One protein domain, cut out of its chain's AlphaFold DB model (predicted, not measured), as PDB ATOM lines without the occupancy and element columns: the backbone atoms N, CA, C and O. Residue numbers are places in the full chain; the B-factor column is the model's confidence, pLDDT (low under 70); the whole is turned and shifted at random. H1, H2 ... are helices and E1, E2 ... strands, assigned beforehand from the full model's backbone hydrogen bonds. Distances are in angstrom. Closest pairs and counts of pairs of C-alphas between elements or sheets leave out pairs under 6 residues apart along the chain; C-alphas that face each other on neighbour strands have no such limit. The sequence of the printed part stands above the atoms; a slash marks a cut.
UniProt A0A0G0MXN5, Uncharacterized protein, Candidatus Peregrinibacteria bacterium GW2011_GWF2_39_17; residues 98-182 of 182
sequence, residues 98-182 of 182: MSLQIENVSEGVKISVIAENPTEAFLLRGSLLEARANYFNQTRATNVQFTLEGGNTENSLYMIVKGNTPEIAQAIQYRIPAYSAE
ATOM      1  N   MET A  98     -13.283   2.279 -28.714       72.31
ATOM      2  CA  MET A  98     -13.057   3.470 -27.901       72.31
ATOM      3  C   MET A  98     -12.350   3.118 -26.595       72.31
ATOM      4  O   MET A  98     -12.550   2.036 -26.056       72.31
ATOM      5  N   SER A  99     -11.613   4.068 -26.028       71.94
ATOM      6  CA  SER A  99     -10.950   3.936 -24.731       71.94
ATOM      7  C   SER A  99     -11.200   5.156 -23.844       71.94
ATOM      8  O   SER A  99     -11.515   6.251 -24.318       71.94
ATOM      9  N   LEU A 100     -11.113   4.954 -22.527       72.44
ATOM     10  CA  LEU A 100     -11.198   6.020 -21.533       72.44
ATOM     11  C   LEU A 100      -9.795   6.376 -21.046       72.44
ATOM     12  O   LEU A 100      -9.059   5.511 -20.569       72.44
ATOM     13  N   GLN A 101      -9.489   7.666 -21.075       79.69
ATOM     14  CA  GLN A 101      -8.272   8.229 -20.519       79.69
ATOM     15  C   GLN A 101      -8.623   9.330 -19.515       79.69
ATOM     16  O   GLN A 101      -9.531  10.131 -19.725       79.69
ATOM     17  N   ILE A 102      -7.905   9.367 -18.404       78.50
ATOM     18  CA  ILE A 102      -7.984  10.400 -17.382       78.50
ATOM     19  C   ILE A 102      -6.557  10.865 -17.122       78.50
ATOM     20  O   ILE A 102      -5.699  10.075 -16.730       78.50
ATOM     21  N   GLU A 103      -6.309  12.149 -17.321       87.25
ATOM     22  CA  GLU A 103      -4.996  12.766 -17.183       87.25
ATOM     23  C   GLU A 103      -5.060  13.863 -16.123       87.25
ATOM     24  O   GLU A 103      -5.972  14.695 -16.120       87.25
ATOM     25  N   ASN A 104      -4.069  13.901 -15.235       86.62
ATOM     26  CA  ASN A 104      -3.885  15.056 -14.366       86.62
ATOM     27  C   ASN A 104      -3.283  16.194 -15.199       86.62
ATOM     28  O   ASN A 104      -2.216  16.037 -15.788       86.62
ATOM     29  N   VAL A 105      -3.951  17.342 -15.214       90.62
ATOM     30  CA  VAL A 105      -3.477  18.580 -15.851       90.62
ATOM     31  C   VAL A 105      -3.225  19.629 -14.775       90.62
ATOM     32  O   VAL A 105      -3.787  19.521 -13.693       90.62
ATOM     33  N   SER A 106      -2.414  20.655 -15.031       88.44
ATOM     34  CA  SER A 106      -2.020  21.651 -14.011       88.44
ATOM     35  C   SER A 106      -3.193  22.226 -13.200       88.44
ATOM     36  O   SER A 106      -3.074  22.402 -11.990       88.44
ATOM     37  N   GLU A 107      -4.335  22.461 -13.848       85.06
ATOM     38  CA  GLU A 107      -5.529  23.068 -13.242       85.06
ATOM     39  C   GLU A 107      -6.543  22.049 -12.694       85.06
ATOM     40  O   GLU A 107      -7.567  22.434 -12.132       85.06
ATOM     41  N   GLY A 108      -6.292  20.744 -12.826       82.56
ATOM     42  CA  GLY A 108      -7.221  19.710 -12.377       82.56
ATOM     43  C   GLY A 108      -7.078  18.419 -13.167       82.56
ATOM     44  O   GLY A 108      -6.006  17.815 -13.180       82.56
ATOM     45  N   VAL A 109      -8.161  17.962 -13.791       77.62
ATOM     46  CA  VAL A 109      -8.194  16.662 -14.478       77.62
ATOM     47  C   VAL A 109      -8.893  16.775 -15.823       77.62
ATOM     48  O   VAL A 109      -9.969  17.363 -15.915       77.62
ATOM     49  N   LYS A 110      -8.294  16.174 -16.850       84.94
ATOM     50  CA  LYS A 110      -8.888  15.984 -18.172       84.94
ATOM     51  C   LYS A 110      -9.377  14.548 -18.296       84.94
ATOM     52  O   LYS A 110      -8.626  13.610 -18.057       84.94
ATOM     53  N   ILE A 111     -10.638  14.384 -18.671       81.12
ATOM     54  CA  ILE A 111     -11.265  13.091 -18.936       81.12
ATOM     55  C   ILE A 111     -11.551  13.036 -20.429       81.12
ATOM     56  O   ILE A 111     -12.272  13.893 -20.938       81.12
ATOM     57  N   SER A 112     -11.006  12.035 -21.110       79.31
ATOM     58  CA  SER A 112     -11.096  11.866 -22.557       79.31
ATOM     59  C   SER A 112     -11.684  10.502 -22.903       79.31
ATOM     60  O   SER A 112     -11.287   9.484 -22.341       79.31
ATOM     61  N   VAL A 113     -12.604  10.472 -23.862       76.94
ATOM     62  CA  VAL A 113     -12.997   9.254 -24.576       76.94
ATOM     63  C   VAL A 113     -12.357   9.320 -25.948       76.94
ATOM     64  O   VAL A 113     -12.687  10.209 -26.731       76.94
ATOM     65  N   ILE A 114     -11.439   8.405 -26.222       78.62
ATOM     66  CA  ILE A 114     -10.696   8.322 -27.478       78.62
ATOM     67  C   ILE A 114     -11.379   7.275 -28.349       78.62
ATOM     68  O   ILE A 114     -11.731   6.215 -27.847       78.62
ATOM     69  N   ALA A 115     -11.586   7.563 -29.628       72.88
ATOM     70  CA  ALA A 115     -12.112   6.622 -30.608       72.88
ATOM     71  C   ALA A 115     -11.037   6.313 -31.653       72.88
ATOM     72  O   ALA A 115     -10.430   7.228 -32.202       72.88
ATOM     73  N   GLU A 116     -10.828   5.034 -31.959       76.12
ATOM     74  CA  GLU A 116      -9.904   4.592 -33.013       76.12
ATOM     75  C   GLU A 116     -10.383   5.038 -34.399       76.12
ATOM     76  O   GLU A 116      -9.587   5.462 -35.230       76.12
ATOM     77  N   ASN A 117     -11.701   4.987 -34.624       76.06
ATOM     78  CA  ASN A 117     -12.359   5.405 -35.860       76.06
ATOM     79  C   ASN A 117     -13.469   6.425 -35.537       76.06
ATOM     80  O   ASN A 117     -14.650   6.058 -35.468       76.06
ATOM     81  N   PRO A 118     -13.121   7.698 -35.264       70.12
ATOM     82  CA  PRO A 118     -14.094   8.718 -34.893       70.12
ATOM     83  C   PRO A 118     -15.045   9.002 -36.061       70.12
ATOM     84  O   PRO A 118     -14.631   9.264 -37.187       70.12
ATOM     85  N   THR A 119     -16.348   8.973 -35.789       74.25
ATOM     86  CA  THR A 119     -17.363   9.419 -36.754       74.25
ATOM     87  C   THR A 119     -17.612  10.915 -36.598       74.25
ATOM     88  O   THR A 119     -17.470  11.460 -35.503       74.25
ATOM     89  N   GLU A 120     -18.076  11.585 -37.651       71.62
ATOM     90  CA  GLU A 120     -18.507  12.987 -37.558       71.62
ATOM     91  C   GLU A 120     -19.575  13.173 -36.465       71.62
ATOM     92  O   GLU A 120     -19.475  14.063 -35.628       71.62
ATOM     93  N   ALA A 121     -20.533  12.245 -36.375       65.00
ATOM     94  CA  ALA A 121     -21.545  12.231 -35.319       65.00
ATOM     95  C   ALA A 121     -20.959  12.063 -33.904       65.00
ATOM     96  O   ALA A 121     -21.551  12.525 -32.929       65.00
ATOM     97  N   PHE A 122     -19.819  11.382 -33.763       68.56
ATOM     98  CA  PHE A 122     -19.091  11.314 -32.500       68.56
ATOM     99  C   PHE A 122     -18.439  12.659 -32.184       68.56
ATOM    100  O   PHE A 122     -18.677  13.175 -31.098       68.56
ATOM    101  N   LEU A 123     -17.713  13.260 -33.128       69.19
ATOM    102  CA  LEU A 123     -17.018  14.537 -32.931       69.19
ATOM    103  C   LEU A 123     -17.977  15.712 -32.700       69.19
ATOM    104  O   LEU A 123     -17.707  16.558 -31.853       69.19
ATOM    105  N   LEU A 124     -19.147  15.710 -33.345       68.62
ATOM    106  CA  LEU A 124     -20.216  16.688 -33.110       68.62
ATOM    107  C   LEU A 124     -20.739  16.671 -31.666       68.62
ATOM    108  O   LEU A 124     -21.325  17.649 -31.215       68.62
ATOM    109  N   ARG A 125     -20.508  15.602 -30.892       64.12
ATOM    110  CA  ARG A 125     -20.816  15.616 -29.453       64.12
ATOM    111  C   ARG A 125     -19.858  16.508 -28.659       64.12
ATOM    112  O   ARG A 125     -20.186  16.851 -27.527       64.12
ATOM    113  N   GLY A 126     -18.722  16.910 -29.229       61.34
ATOM    114  CA  GLY A 126     -17.801  17.881 -28.642       61.34
ATOM    115  C   GLY A 126     -18.454  19.241 -28.420       61.34
ATOM    116  O   GLY A 126     -18.419  19.748 -27.303       61.34
ATOM    117  N   SER A 127     -19.150  19.778 -29.429       64.62
ATOM    118  CA  SER A 127     -19.867  21.059 -29.313       64.62
ATOM    119  C   SER A 127     -20.990  21.002 -28.274       64.62
ATOM    120  O   SER A 127     -21.246  21.960 -27.545       64.62
ATOM    121  N   LEU A 128     -21.629  19.839 -28.139       63.78
ATOM    122  CA  LEU A 128     -22.617  19.591 -27.098       63.78
ATOM    123  C   LEU A 128     -21.979  19.582 -25.700       63.78
ATOM    124  O   LEU A 128     -22.536  20.163 -24.769       63.78
ATOM    125  N   LEU A 129     -20.818  18.942 -25.530       63.94
ATOM    126  CA  LEU A 129     -20.067  18.974 -24.269       63.94
ATOM    127  C   LEU A 129     -19.634  20.397 -23.908       63.94
ATOM    128  O   LEU A 129     -19.795  20.796 -22.755       63.94
ATOM    129  N   GLU A 130     -19.157  21.164 -24.885       71.19
ATOM    130  CA  GLU A 130     -18.773  22.567 -24.724       71.19
ATOM    131  C   GLU A 130     -19.953  23.428 -24.254       71.19
ATOM    132  O   GLU A 130     -19.874  24.082 -23.211       71.19
ATOM    133  N   ALA A 131     -21.095  23.363 -24.949       64.25
ATOM    134  CA  ALA A 131     -22.303  24.104 -24.580       64.25
ATOM    135  C   ALA A 131     -22.747  23.815 -23.135       64.25
ATOM    136  O   ALA A 131     -23.243  24.690 -22.423       64.25
ATOM    137  N   ARG A 132     -22.531  22.584 -22.667       62.28
ATOM    138  CA  ARG A 132     -22.955  22.131 -21.337       62.28
ATOM    139  C   ARG A 132     -21.968  22.498 -20.248       62.28
ATOM    140  O   ARG A 132     -22.401  22.862 -19.156       62.28
ATOM    141  N   ALA A 133     -20.676  22.468 -20.550       67.56
ATOM    142  CA  ALA A 133     -19.661  23.060 -19.693       67.56
ATOM    143  C   ALA A 133     -19.944  24.560 -19.492       67.56
ATOM    144  O   ALA A 133     -20.004  25.031 -18.355       67.56
ATOM    145  N   ASN A 134     -20.254  25.279 -20.577       70.62
ATOM    146  CA  ASN A 134     -20.621  26.695 -20.534       70.62
ATOM    147  C   ASN A 134     -21.878  26.944 -19.690       70.62
ATOM    148  O   ASN A 134     -21.856  27.788 -18.793       70.62
ATOM    149  N   TYR A 135     -22.947  26.173 -19.903       65.00
ATOM    150  CA  TYR A 135     -24.165  26.274 -19.098       65.00
ATOM    151  C   TYR A 135     -23.911  25.997 -17.607       65.00
ATOM    152  O   TYR A 135     -24.406  26.725 -16.742       65.00
ATOM    153  N   PHE A 136     -23.119  24.971 -17.278       68.75
ATOM    154  CA  PHE A 136     -22.745  24.673 -15.895       68.75
ATOM    155  C   PHE A 136     -22.010  25.853 -15.254       68.75
ATOM    156  O   PHE A 136     -22.371  26.283 -14.158       68.75
ATOM    157  N   ASN A 137     -21.022  26.415 -15.952       68.06
ATOM    158  CA  ASN A 137     -20.264  27.556 -15.453       68.06
ATOM    159  C   ASN A 137     -21.171  28.779 -15.241       68.06
ATOM    160  O   ASN A 137     -21.079  29.444 -14.218       68.06
ATOM    161  N   GLN A 138     -22.115  29.044 -16.141       66.75
ATOM    162  CA  GLN A 138     -23.038  30.175 -15.994       66.75
ATOM    163  C   GLN A 138     -24.022  29.999 -14.827       66.75
ATOM    164  O   GLN A 138     -24.325  30.956 -14.120       66.75
ATOM    165  N   THR A 139     -24.526  28.782 -14.612       55.09
ATOM    166  CA  THR A 139     -25.628  28.534 -13.665       55.09
ATOM    167  C   THR A 139     -25.181  28.079 -12.281       55.09
ATOM    168  O   THR A 139     -25.924  28.228 -11.307       55.09
ATOM    169  N   ARG A 140     -23.993  27.478 -12.168       56.50
ATOM    170  CA  ARG A 140     -23.529  26.824 -10.939       56.50
ATOM    171  C   ARG A 140     -22.158  27.291 -10.462       56.50
ATOM    172  O   ARG A 140     -21.857  26.992  -9.308       56.50
ATOM    173  N   ALA A 141     -21.369  28.040 -11.245       50.81
ATOM    174  CA  ALA A 141     -19.998  28.410 -10.849       50.81
ATOM    175  C   ALA A 141     -19.905  29.190  -9.530       50.81
ATOM    176  O   ALA A 141     -18.892  29.102  -8.851       50.81
ATOM    177  N   THR A 142     -20.946  29.915  -9.116       48.91
ATOM    178  CA  THR A 142     -20.953  30.622  -7.821       48.91
ATOM    179  C   THR A 142     -21.144  29.695  -6.618       48.91
ATOM    180  O   THR A 142     -20.824  30.072  -5.496       48.91
ATOM    181  N   ASN A 143     -21.641  28.475  -6.839       48.34
ATOM    182  CA  ASN A 143     -21.963  27.498  -5.797       48.34
ATOM    183  C   ASN A 143     -20.946  26.348  -5.711       48.34
ATOM    184  O   ASN A 143     -21.071  25.479  -4.846       48.34
ATOM    185  N   VAL A 144     -19.956  26.312  -6.607       54.62
ATOM    186  CA  VAL A 144     -18.902  25.293  -6.636       54.62
ATOM    187  C   VAL A 144     -17.531  25.942  -6.829       54.62
ATOM    188  O   VAL A 144     -17.411  27.003  -7.421       54.62
ATOM    189  N   GLN A 145     -16.469  25.306  -6.334       67.44
ATOM    190  CA  GLN A 145     -15.102  25.853  -6.403       67.44
ATOM    191  C   GLN A 145     -14.332  25.412  -7.663       67.44
ATOM    192  O   GLN A 145     -13.101  25.384  -7.664       67.44
ATOM    193  N   PHE A 146     -15.045  25.022  -8.718       69.75
ATOM    194  CA  PHE A 146     -14.462  24.531  -9.961       69.75
ATOM    195  C   PHE A 146     -15.288  24.969 -11.169       69.75
ATOM    196  O   PHE A 146     -16.473  25.282 -11.047       69.75
ATOM    197  N   THR A 147     -14.661  24.929 -12.337       71.75
ATOM    198  CA  THR A 147     -15.286  25.148 -13.642       71.75
ATOM    199  C   THR A 147     -15.102  23.927 -14.533       71.75
ATOM    200  O   THR A 147     -14.296  23.034 -14.249       71.75
ATOM    201  N   LEU A 148     -15.900  23.866 -15.594       79.81
ATOM    202  CA  LEU A 148     -15.822  22.831 -16.615       79.81
ATOM    203  C   LEU A 148     -15.385  23.431 -17.948       79.81
ATOM    204  O   LEU A 148     -15.796  24.530 -18.308       79.81
ATOM    205  N   GLU A 149     -14.618  22.668 -18.707       84.31
ATOM    206  CA  GLU A 149     -14.357  22.899 -20.127       84.31
ATOM    207  C   GLU A 149     -14.711  21.612 -20.868       84.31
ATOM    208  O   GLU A 149     -14.452  20.526 -20.354       84.31
ATOM    209  N   GLY A 150     -15.332  21.703 -22.036       80.00
ATOM    210  CA  GLY A 150     -15.708  20.541 -22.835       80.00
ATOM    211  C   GLY A 150     -15.377  20.779 -24.294       80.00
ATOM    212  O   GLY A 150     -15.401  21.919 -24.743       80.00
ATOM    213  N   GLY A 151     -15.082  19.711 -25.026       81.38
ATOM    214  CA  GLY A 151     -14.794  19.818 -26.448       81.38
ATOM    215  C   GLY A 151     -14.401  18.488 -27.068       81.38
ATOM    216  O   GLY A 151     -14.632  17.412 -26.507       81.38
ATOM    217  N   ASN A 152     -13.801  18.571 -28.248       82.44
ATOM    218  CA  ASN A 152     -13.242  17.428 -28.950       82.44
ATOM    219  C   ASN A 152     -11.875  17.753 -29.555       82.44
ATOM    220  O   ASN A 152     -11.527  18.909 -29.783       82.44
ATOM    221  N   THR A 153     -11.104  16.706 -29.813       87.81
ATOM    222  CA  THR A 153      -9.933  16.730 -30.694       87.81
ATOM    223  C   THR A 153     -10.268  15.970 -31.981       87.81
ATOM    224  O   THR A 153     -11.434  15.663 -32.233       87.81
ATOM    225  N   GLU A 154      -9.261  15.656 -32.796       87.81
ATOM    226  CA  GLU A 154      -9.408  14.846 -34.012       87.81
ATOM    227  C   GLU A 154     -10.037  13.468 -33.743       87.81
ATOM    228  O   GLU A 154     -10.865  13.002 -34.520       87.81
ATOM    229  N   ASN A 155      -9.695  12.839 -32.616       84.69
ATOM    230  CA  ASN A 155     -10.118  11.478 -32.287       84.69
ATOM    231  C   ASN A 155     -10.712  11.314 -30.883       84.69
ATOM    232  O   ASN A 155     -10.980  10.190 -30.468       84.69
ATOM    233  N   SER A 156     -10.918  12.395 -30.131       79.12
ATOM    234  CA  SER A 156     -11.412  12.290 -28.758       79.12
ATOM    235  C   SER A 156     -12.487  13.308 -28.430       79.12
ATOM    236  O   SER A 156     -12.501  14.413 -28.963       79.12
ATOM    237  N   LEU A 157     -13.369  12.936 -27.509       79.19
ATOM    238  CA  LEU A 157     -14.208  13.867 -26.765       79.19
ATOM    239  C   LEU A 157     -13.589  14.060 -25.394       79.19
ATOM    240  O   LEU A 157     -13.213  13.073 -24.764       79.19
ATOM    241  N   TYR A 158     -13.520  15.293 -24.909       81.62
ATOM    242  CA  TYR A 158     -12.953  15.567 -23.598       81.62
ATOM    243  C   TYR A 158     -13.816  16.502 -22.763       81.62
ATOM    244  O   TYR A 158     -14.615  17.297 -23.263       81.62
ATOM    245  N   MET A 159     -13.600  16.416 -21.456       82.62
ATOM    246  CA  MET A 159     -14.015  17.427 -20.501       82.62
ATOM    247  C   MET A 159     -12.924  17.610 -19.450       82.62
ATOM    248  O   MET A 159     -12.371  16.640 -18.930       82.62
ATOM    249  N   ILE A 160     -12.614  18.864 -19.146       84.12
ATOM    250  CA  ILE A 160     -11.648  19.261 -18.129       84.12
ATOM    251  C   ILE A 160     -12.417  19.794 -16.928       84.12
ATOM    252  O   ILE A 160     -13.263  20.676 -17.061       84.12
ATOM    253  N   VAL A 161     -12.108  19.264 -15.750       80.19
ATOM    254  CA  VAL A 161     -12.587  19.786 -14.469       80.19
ATOM    255  C   VAL A 161     -11.466  20.628 -13.875       80.19
ATOM    256  O   VAL A 161     -10.437  20.081 -13.469       80.19
ATOM    257  N   LYS A 162     -11.657  21.949 -13.838       79.75
ATOM    258  CA  LYS A 162     -10.643  22.924 -13.423       79.75
ATOM    259  C   LYS A 162     -10.953  23.478 -12.044       79.75
ATOM    260  O   LYS A 162     -12.013  24.061 -11.834       79.75
ATOM    261  N   GLY A 163     -10.040  23.309 -11.097       71.75
ATOM    262  CA  GLY A 163     -10.151  23.948  -9.791       71.75
ATOM    263  C   GLY A 163      -9.900  25.448  -9.902       71.75
ATOM    264  O   GLY A 163      -8.958  25.868 -10.564       71.75
ATOM    265  N   ASN A 164     -10.703  26.258  -9.213       76.31
ATOM    266  CA  ASN A 164     -10.523  27.715  -9.224       76.31
ATOM    267  C   ASN A 164      -9.288  28.162  -8.413       76.31
ATOM    268  O   ASN A 164      -8.887  29.321  -8.493       76.31
ATOM    269  N   THR A 165      -8.696  27.260  -7.618       77.69
ATOM    270  CA  THR A 165      -7.421  27.457  -6.911       77.69
ATOM    271  C   THR A 165      -6.545  26.200  -7.018       77.69
ATOM    272  O   THR A 165      -7.084  25.108  -7.252       77.69
ATOM    273  N   PRO A 166      -5.219  26.298  -6.798       84.75
ATOM    274  CA  PRO A 166      -4.320  25.141  -6.792       84.75
ATOM    275  C   PRO A 166      -4.718  24.061  -5.780       84.75
ATOM    276  O   PRO A 166      -4.639  22.871  -6.080       84.75
ATOM    277  N   GLU A 167      -5.202  24.449  -4.599       74.31
ATOM    278  CA  GLU A 167      -5.662  23.510  -3.573       74.31
ATOM    279  C   GLU A 167      -6.872  22.717  -4.066       74.31
ATOM    280  O   GLU A 167      -6.962  21.513  -3.828       74.31
ATOM    281  N   ILE A 168      -7.790  23.376  -4.784       73.25
ATOM    282  CA  ILE A 168      -8.956  22.718  -5.373       73.25
ATOM    283  C   ILE A 168      -8.555  21.843  -6.562       73.25
ATOM    284  O   ILE A 168      -9.061  20.729  -6.678       73.25
ATOM    285  N   ALA A 169      -7.612  22.280  -7.396       70.44
ATOM    286  CA  ALA A 169      -7.065  21.480  -8.491       70.44
ATOM    287  C   ALA A 169      -6.411  20.185  -7.978       70.44
ATOM    288  O   ALA A 169      -6.758  19.092  -8.427       70.44
ATOM    289  N   GLN A 170      -5.548  20.282  -6.961       69.06
ATOM    290  CA  GLN A 170      -4.943  19.122  -6.297       69.06
ATOM    291  C   GLN A 170      -6.002  18.230  -5.650       69.06
ATOM    292  O   GLN A 170      -5.939  17.005  -5.731       69.06
ATOM    293  N   ALA A 171      -7.018  18.835  -5.037       58.25
ATOM    294  CA  ALA A 171      -8.169  18.124  -4.512       58.25
ATOM    295  C   ALA A 171      -8.934  17.356  -5.607       58.25
ATOM    296  O   ALA A 171      -9.371  16.231  -5.349       58.25
ATOM    297  N   ILE A 172      -9.111  17.932  -6.794       61.00
ATOM    298  CA  ILE A 172      -9.755  17.284  -7.941       61.00
ATOM    299  C   ILE A 172      -8.886  16.133  -8.451       61.00
ATOM    300  O   ILE A 172      -9.412  15.037  -8.582       61.00
ATOM    301  N   GLN A 173      -7.580  16.328  -8.644       67.69
ATOM    302  CA  GLN A 173      -6.632  15.284  -9.078       67.69
ATOM    303  C   GLN A 173      -6.526  14.124  -8.093       67.69
ATOM    304  O   GLN A 173      -6.550  12.957  -8.472       67.69
ATOM    305  N   TYR A 174      -6.440  14.438  -6.800       55.50
ATOM    306  CA  TYR A 174      -6.439  13.429  -5.747       55.50
ATOM    307  C   TYR A 174      -7.721  12.596  -5.784       55.50
ATOM    308  O   TYR A 174      -7.702  11.388  -5.552       55.50
ATOM    309  N   ARG A 175      -8.852  13.250  -6.074       56.31
ATOM    310  CA  ARG A 175     -10.140  12.577  -6.175       56.31
ATOM    311  C   ARG A 175     -10.210  11.780  -7.465       56.31
ATOM    312  O   ARG A 175     -10.512  10.605  -7.381       56.31
ATOM    313  N   ILE A 176      -9.923  12.350  -8.623       61.69
ATOM    314  CA  ILE A 176     -10.033  11.712  -9.935       61.69
ATOM    315  C   ILE A 176      -8.614  11.355 -10.410       61.69
ATOM    316  O   ILE A 176      -8.023  12.121 -11.166       61.69
ATOM    317  N   PRO A 177      -8.027  10.234  -9.945       61.78
ATOM    318  CA  PRO A 177      -6.662   9.891 -10.301       61.78
ATOM    319  C   PRO A 177      -6.555   9.597 -11.792       61.78
ATOM    320  O   PRO A 177      -7.499   9.083 -12.404       61.78
ATOM    321  N   ALA A 178      -5.364   9.856 -12.326       71.38
ATOM    322  CA  ALA A 178      -5.010   9.478 -13.678       71.38
ATOM    323  C   ALA A 178      -5.301   7.989 -13.930       71.38
ATOM    324  O   ALA A 178      -5.127   7.132 -13.058       71.38
ATOM    325  N   TYR A 179      -5.782   7.704 -15.130       73.38
ATOM    326  CA  TYR A 179      -6.219   6.386 -15.548       73.38
ATOM    327  C   TYR A 179      -6.058   6.253 -17.058       73.38
ATOM    328  O   TYR A 179      -6.463   7.138 -17.802       73.38
ATOM    329  N   SER A 180      -5.526   5.126 -17.511       71.94
ATOM    330  CA  SER A 180      -5.580   4.725 -18.912       71.94
ATOM    331  C   SER A 180      -6.038   3.279 -18.949       71.94
ATOM    332  O   SER A 180      -5.501   2.454 -18.207       71.94
ATOM    333  N   ALA A 181      -7.054   2.980 -19.754       63.88
ATOM    334  CA  ALA A 181      -7.326   1.597 -20.118       63.88
ATOM    335  C   ALA A 181      -6.223   1.147 -21.092       63.88
ATOM    336  O   ALA A 181      -6.010   1.820 -22.099       63.88
ATOM    337  N   GLU A 182      -5.496   0.084 -20.739       54.19
ATOM    338  CA  GLU A 182      -4.666  -0.684 -21.682       54.19
ATOM    339  C   GLU A 182      -5.546  -1.579 -22.562       54.19
ATOM    340  O   GLU A 182      -6.583  -2.080 -22.052       54.19
TER     341      GLU A 182
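This is residues 98 to 182 of the 182 residues of an uncharacterized protein of Candidatus Peregrinibacteria bacterium GW2011_GWF2_39_17 (UniProt A0A0G0MXN5). A twisted sheet of four antiparallel strands has a long helix, H2, running along its E3 edge, over E3, and the outline of the whole is flat. A shorter helix, H3, packs at the end of the sheet where E2 begins and E4 ends, and after it the last residues return along E1, where residues 179 to 180 pair with it. The printed part has 85 residues with three named helices and four named strands, along the chain E1 E2 H1 H2 E3 E4 H3; the sheet's order is E1 - E2 - E4 - E3, and the class is mixed, helices and strands. The whole is compact, with a radius of gyration of the C-alphas of 13.3 A and spans of 37 by 30 by 14 A.

The edge strands are E1, residues 98 to 105, and E3, residues 146 to 152; the inner strands are E2, residues 108 to 115, and E4, residues 156 to 163. E1 and E2 form a hairpin at 160 degrees, with N 101 and O 112 at 2.9 A, within hydrogen-bond range. E2 and E4 are antiparallel at 173 degrees, with N 113 and O 157 at 2.8 A. E3 and E4 form a hairpin at 166 degrees, with N 149 and O 160 at 2.9 A. H2, residues 125 to 140, is on the sheet over E3 at a height of 5.1 A, along the strands at 15 degrees to E3 on the local plane; their closest C-alphas are those of Glu 130 and Gly 150, 4.1 A apart. H3, residues 166 to 175, is on the same face, over E2 at a height of 6.3 A, along the strands at 2 degrees to E2 on the local plane; H3 and the sheet make two layers, a helix on one face of a sheet. The closest C-alphas of E2 and H3 are those of Gly 108 and Ala 169, 4.3 A apart. H2 and H3 are apart. H1, residues 120 to 123, only grazes the sheet with its residues 122 to 123, and H1 and H2 meet only through their link. E2, H1, H2 and E3 form a split strand-helix-strand unit, two strands running the same way with E4 between them in the sheet; its crossover is right-handed. Every O i to N i+4 pair is within hydrogen-bond range in H2 and H3; H1 is too short for such a pair.

E1 begins at C-alpha 98 (-13.057, 3.470, -27.901) and is 21.6 A long; E2 is 23.0 A, E3 20.3 A and E4 22.3 A. H2 is 21.8 A, H3 13.9 A and H1 5.1 A. H3 ends at C-alpha 175 (-10.140, 12.577, -6.175).

The C-alphas of Asn 117 and Thr 142, the two farthest apart, are 38.7 A apart. The printed part has no cut, and its links between named elements are tight. Mean pLDDT of the printed part is 72.0; residues 135 to 146 and 170 to 177 are among those under 70.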